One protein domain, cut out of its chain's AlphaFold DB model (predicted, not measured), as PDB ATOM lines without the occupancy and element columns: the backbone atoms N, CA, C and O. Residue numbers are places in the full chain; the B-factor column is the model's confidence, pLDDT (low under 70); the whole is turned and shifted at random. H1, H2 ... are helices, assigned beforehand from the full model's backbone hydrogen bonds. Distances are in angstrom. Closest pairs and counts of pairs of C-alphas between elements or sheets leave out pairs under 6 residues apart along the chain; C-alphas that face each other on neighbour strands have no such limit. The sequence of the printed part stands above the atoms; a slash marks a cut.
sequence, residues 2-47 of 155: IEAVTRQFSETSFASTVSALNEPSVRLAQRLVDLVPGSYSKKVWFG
ATOM      1  N   ILE A   2     147.142 126.744  97.770       97.38
ATOM      2  CA  ILE A   2     146.408 126.222  96.596       97.38
ATOM      3  C   ILE A   2     145.989 127.344  95.635       97.38
ATOM      4  O   ILE A   2     146.339 127.293  94.467       97.38
ATOM      5  N   GLU A   3     145.351 128.401  96.139       97.00
ATOM      6  CA  GLU A   3     144.934 129.552  95.323       97.00
ATOM      7  C   GLU A   3     146.093 130.203  94.549       97.00
ATOM      8  O   GLU A   3     145.995 130.425  93.347       97.00
ATOM      9  N   ALA A   4     147.223 130.455  95.217       94.12
ATOM     10  CA  ALA A   4     148.399 131.050  94.585       94.12
ATOM     11  C   ALA A   4     148.990 130.150  93.489       94.12
ATOM     12  O   ALA A   4     149.445 130.658  92.468       94.12
ATOM     13  N   VAL A   5     148.959 128.827  93.694       95.00
ATOM     14  CA  VAL A   5     149.384 127.846  92.689       95.00
ATOM     15  C   VAL A   5     148.425 127.865  91.502       95.00
ATOM     16  O   VAL A   5     148.876 128.057  90.378       95.00
ATOM     17  N   THR A   6     147.115 127.743  91.733       96.31
ATOM     18  CA  THR A   6     146.102 127.752  90.665       96.31
ATOM     19  C   THR A   6     146.159 129.035  89.840       96.31
ATOM     20  O   THR A   6     146.153 128.969  88.613       96.31
ATOM     21  N   ARG A   7     146.295 130.195  90.496       95.06
ATOM     22  CA  ARG A   7     146.444 131.490  89.820       95.06
ATOM     23  C   ARG A   7     147.682 131.517  88.924       95.06
ATOM     24  O   ARG A   7     147.561 131.811  87.739       95.06
ATOM     25  N   GLN A   8     148.848 131.139  89.453       94.19
ATOM     26  CA  GLN A   8     150.079 131.115  88.658       94.19
ATOM     27  C   GLN A   8     149.969 130.158  87.466       94.19
ATOM     28  O   GLN A   8     150.389 130.512  86.371       94.19
ATOM     29  N   PHE A   9     149.374 128.977  87.656       94.94
ATOM     30  CA  PHE A   9     149.146 128.017  86.574       94.94
ATOM     31  C   PHE A   9     148.198 128.553  85.494       94.94
ATOM     32  O   PHE A   9     148.399 128.247  84.323       94.94
ATOM     33  N   SER A  10     147.194 129.354  85.865       94.69
ATOM     34  CA  SER A  10     146.285 129.981  84.896       94.69
ATOM     35  C   SER A  10     146.932 131.113  84.090       94.69
ATOM     36  O   SER A  10     146.529 131.353  82.957       94.69
ATOM     37  N   GLU A  11     147.944 131.784  84.647       90.50
ATOM     38  CA  GLU A  11     148.675 132.874  83.986       90.50
ATOM     39  C   GLU A  11     149.853 132.342  83.152       90.50
ATOM     40  O   GLU A  11     150.026 132.691  81.986       90.50
ATOM     41  N   THR A  12     150.713 131.510  83.743       86.94
ATOM     42  CA  THR A  12     151.886 130.919  83.085       86.94
ATOM     43  C   THR A  12     152.311 129.644  83.807       86.94
ATOM     44  O   THR A  12     152.861 129.697  84.910       86.94
ATOM     45  N   SER A  13     152.132 128.500  83.144       86.12
ATOM     46  CA  SER A  13     152.467 127.181  83.697       86.12
ATOM     47  C   SER A  13     153.967 126.967  83.907       86.12
ATOM     48  O   SER A  13     154.374 126.387  84.911       86.12
ATOM     49  N   PHE A  14     154.807 127.402  82.961       86.00
ATOM     50  CA  PHE A  14     156.256 127.234  83.051       86.00
ATOM     51  C   PHE A  14     156.994 128.248  82.176       86.00
ATOM     52  O   PHE A  14     156.671 128.429  81.007       86.00
ATOM     53  N   ALA A  15     158.035 128.850  82.743       86.12
ATOM     54  CA  ALA A  15     159.050 129.589  82.011       86.12
ATOM     55  C   ALA A  15     160.410 129.215  82.604       86.12
ATOM     56  O   ALA A  15     160.618 129.337  83.814       86.12
ATOM     57  N   SER A  16     161.322 128.727  81.761       87.06
ATOM     58  CA  SER A  16     162.683 128.411  82.193       87.06
ATOM     59  C   SER A  16     163.398 129.696  82.587       87.06
ATOM     60  O   SER A  16     163.551 130.581  81.749       87.06
ATOM     61  N   THR A  17     163.913 129.767  83.814       85.56
ATOM     62  CA  THR A  17     164.667 130.928  84.324       85.56
ATOM     63  C   THR A  17     165.944 131.222  83.534       85.56
ATOM     64  O   THR A  17     166.494 132.312  83.653       85.56
ATOM     65  N   VAL A  18     166.409 130.275  82.711       87.25
ATOM     66  CA  VAL A  18     167.547 130.456  81.797       87.25
ATOM     67  C   VAL A  18     167.141 131.203  80.521       87.25
ATOM     68  O   VAL A  18     167.969 131.880  79.921       87.25
ATOM     69  N   SER A  19     165.880 131.087  80.099       88.19
ATOM     70  CA  SER A  19     165.388 131.652  78.836       88.19
ATOM     71  C   SER A  19     164.522 132.890  79.047       88.19
ATOM     72  O   SER A  19     164.641 133.856  78.302       88.19
ATOM     73  N   ALA A  20     163.651 132.867  80.054       87.56
ATOM     74  CA  ALA A  20     162.740 133.952  80.375       87.56
ATOM     75  C   ALA A  20     162.517 134.027  81.888       87.56
ATOM     76  O   ALA A  20     162.241 133.028  82.555       87.56
ATOM     77  N   LEU A  21     162.620 135.236  82.434       88.25
ATOM     78  CA  LEU A  21     162.319 135.492  83.838       88.25
ATOM     79  C   LEU A  21     160.818 135.728  84.012       88.25
ATOM     80  O   LEU A  21     160.171 136.325  83.155       88.25
ATOM     81  N   ASN A  22     160.278 135.295  85.149       90.38
ATOM     82  CA  ASN A  22     158.915 135.617  85.564       90.38
ATOM     83  C   ASN A  22     158.933 136.415  86.874       90.38
ATOM     84  O   ASN A  22     159.824 136.237  87.711       90.38
ATOM     85  N   GLU A  23     157.946 137.290  87.063       92.69
ATOM     86  CA  GLU A  23     157.850 138.152  88.247       92.69
ATOM     87  C   GLU A  23     157.900 137.368  89.579       92.69
ATOM     88  O   GLU A  23     158.659 137.775  90.468       92.69
ATOM     89  N   PRO A  24     157.203 136.219  89.742       93.31
ATOM     90  CA  PRO A  24     157.285 135.431  90.973       93.31
ATOM     91  C   PRO A  24     158.710 134.999  91.332       93.31
ATOM     92  O   PRO A  24     159.096 135.087  92.498       93.31
ATOM     93  N   SER A  25     159.506 134.562  90.350       93.19
ATOM     94  CA  SER A  25     160.887 134.118  90.571       93.19
ATOM     95  C   SER A  25     161.800 135.261  91.019       93.19
ATOM     96  O   SER A  25     162.575 135.091  91.960       93.19
ATOM     97  N   VAL A  26     161.659 136.450  90.422       94.44
ATOM     98  CA  VAL A  26     162.439 137.645  90.785       94.44
ATOM     99  C   VAL A  26     162.063 138.125  92.184       94.44
ATOM    100  O   VAL A  26     162.935 138.361  93.021       94.44
ATOM    101  N   ARG A  27     160.760 138.192  92.484       96.00
ATOM    102  CA  ARG A  27     160.273 138.553  93.822       96.00
ATOM    103  C   ARG A  27     160.733 137.569  94.890       96.00
ATOM    104  O   ARG A  27     161.097 137.988  95.987       96.00
ATOM    105  N   LEU A  28     160.722 136.270  94.594       95.56
ATOM    106  CA  LEU A  28     161.234 135.256  95.509       95.56
ATOM    107  C   LEU A  28     162.744 135.414  95.722       95.56
ATOM    108  O   LEU A  28     163.197 135.364  96.861       95.56
ATOM    109  N   ALA A  29     163.508 135.647  94.652       96.06
ATOM    110  CA  ALA A  29     164.948 135.857  94.743       96.06
ATOM    111  C   ALA A  29     165.288 137.057  95.640       96.06
ATOM    112  O   ALA A  29     166.130 136.922  96.524       96.06
ATOM    113  N   GLN A  30     164.587 138.185  95.481       96.62
ATOM    114  CA  GLN A  30     164.783 139.362  96.333       96.62
ATOM    115  C   GLN A  30     164.497 139.046  97.806       96.62
ATOM    116  O   GLN A  30     165.341 139.282  98.666       96.62
ATOM    117  N   ARG A  31     163.361 138.399  98.096       97.56
ATOM    118  CA  ARG A  31     163.009 138.005  99.472       97.56
ATOM    119  C   ARG A  31     164.049 137.081 100.104       97.56
ATOM    120  O   ARG A  31     164.309 137.192 101.297       97.56
ATOM    121  N   LEU A  32     164.632 136.164  99.330       96.94
ATOM    122  CA  LEU A  32     165.690 135.274  99.813       96.94
ATOM    123  C   LEU A  32     166.993 136.033 100.098       96.94
ATOM    124  O   LEU A  32     167.641 135.758 101.104       96.94
ATOM    125  N   VAL A  33     167.361 136.996  99.248       96.88
ATOM    126  CA  VAL A  33     168.533 137.863  99.465       96.88
ATOM    127  C   VAL A  33     168.399 138.666 100.759       96.88
ATOM    128  O   VAL A  33     169.366 138.738 101.524       96.88
ATOM    129  N   ASP A  34     167.209 139.212 101.010       96.12
ATOM    130  CA  ASP A  34     166.917 140.028 102.194       96.12
ATOM    131  C   ASP A  34     166.880 139.186 103.481       96.12
ATOM    132  O   ASP A  34     167.266 139.658 104.548       96.12
ATOM    133  N   LEU A  35     166.442 137.924 103.387       97.19
ATOM    134  CA  LEU A  35     166.308 137.020 104.532       97.19
ATOM    135  C   LEU A  35     167.651 136.463 105.029       97.19
ATOM    136  O   LEU A  35     167.827 136.234 106.225       97.19
ATOM    137  N   VAL A  36     168.589 136.186 104.121       95.56
ATOM    138  CA  VAL A  36     169.890 135.610 104.493       95.56
ATOM    139  C   VAL A  36     170.712 136.670 105.237       95.56
ATOM    140  O   VAL A  36     170.854 137.777 104.727       95.56
ATOM    141  N   PRO A  37     171.315 136.383 106.402       95.62
ATOM    142  CA  PRO A  37     172.102 137.374 107.139       95.62
ATOM    143  C   PRO A  37     173.405 137.773 106.418       95.62
ATOM    144  O   PRO A  37     173.976 137.006 105.639       95.62
ATOM    145  N   GLY A  38     173.899 138.984 106.701       94.00
ATOM    146  CA  GLY A  38     175.186 139.513 106.221       94.00
ATOM    147  C   GLY A  38     175.068 140.720 105.281       94.00
ATOM    148  O   GLY A  38     174.049 140.895 104.618       94.00
ATOM    149  N   SER A  39     176.119 141.543 105.218       92.94
ATOM    150  CA  SER A  39     176.170 142.823 104.481       92.94
ATOM    151  C   SER A  39     176.849 142.747 103.103       92.94
ATOM    152  O   SER A  39     177.145 143.771 102.494       92.94
ATOM    153  N   TYR A  40     177.115 141.543 102.600       93.62
ATOM    154  CA  TYR A  40     177.752 141.317 101.301       93.62
ATOM    155  C   TYR A  40     176.723 141.164 100.173       93.62
ATOM    156  O   TYR A  40     175.559 140.836 100.412       93.62
ATOM    157  N   SER A  41     177.163 141.362  98.926       94.69
ATOM    158  CA  SER A  41     176.334 141.132  97.739       94.69
ATOM    159  C   SER A  41     175.960 139.653  97.606       94.69
ATOM    160  O   SER A  41     176.832 138.783  97.606       94.69
ATOM    161  N   LYS A  42     174.665 139.367  97.453       95.31
ATOM    162  CA  LYS A  42     174.115 138.006  97.360       95.31
ATOM    163  C   LYS A  42     173.419 137.804  96.022       95.31
ATOM    164  O   LYS A  42     172.898 138.745  95.429       95.31
ATOM    165  N   LYS A  43     173.409 136.559  95.558       94.19
ATOM    166  CA  LYS A  43     172.676 136.117  94.368       94.19
ATOM    167  C   LYS A  43     171.971 134.808  94.681       94.19
ATOM    168  O   LYS A  43     172.441 134.040  95.517       94.19
ATOM    169  N   VAL A  44     170.864 134.561  93.991       94.88
ATOM    170  CA  VAL A  44     170.061 133.346  94.145       94.88
ATOM    171  C   VAL A  44     170.153 132.534  92.866       94.88
ATOM    172  O   VAL A  44     170.049 133.071  91.764       94.88
ATOM    173  N   TRP A  45     170.338 131.232  93.034       94.50
ATOM    174  CA  TRP A  45     170.161 130.239  91.989       94.50
ATOM    175  C   TRP A  45     169.021 129.314  92.407       94.50
ATOM    176  O   TRP A  45     168.928 128.944  93.580       94.50
ATOM    177  N   PHE A  46     168.150 128.968  91.463       93.88
ATOM    178  CA  PHE A  46     167.013 128.090  91.714       93.88
ATOM    179  C   PHE A  46     167.287 126.694  91.172       93.88
ATOM    180  O   PHE A  46     167.651 126.534  90.008       93.88
ATOM    181  N   GLY A  47     167.030 125.705  92.019       92.88
ATOM    182  CA  GLY A  47     166.895 124.309  91.640       92.88
ATOM    183  C   GLY A  47     165.538 123.756  92.069       92.88
ATOM    184  O   GLY A  47     164.654 124.503  92.493       92.88
TER     185      GLY A  47
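What this domain is: This is residues 2 to 47 of the 155 residues of the protein "Aminotransferase class III-fold pyridoxal phosphate-dependent enzyme" of Chloroflexi bacterium (UniProt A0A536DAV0). Two separate helices, the short H1 and the longer H2, are joined by a looping link, residues 12 to 22, and a tail after H2 turns round and folds back beside H2 with residues 42 to 44. The turn of this tail sticks out, with residues 35 to 40 standing free. The printed part has 46 residues, with two named helices in the order H1, H2 and no named strand; its class is all helix. It is loose, with a radius of gyration of the C-alphas of 12.8 A, and only just elongated, spanning 38 by 25 by 16 A.

Where its parts are: H1, residues 2 to 11, begins at C-alpha 2 (146.408, 126.222, 96.596) and is 14.4 A long from first to last C-alpha. H2, residues 23 to 35, is 18.4 A long and ends at C-alpha 35 (166.308, 137.020, 104.532).

How they stand to each other: H1 and H2 are apart, with no C-alpha of the one within 8 A of the other. In both, every O i to N i+4 pair is within hydrogen-bond range.

The domain as a whole: The two C-alphas farthest apart, of Ser 10 and Ser 39, are 38.0 A apart. The link from H1 to H2, 11 residues, is long. The printed part has no cut, and no printed residue has a pLDDT under 70.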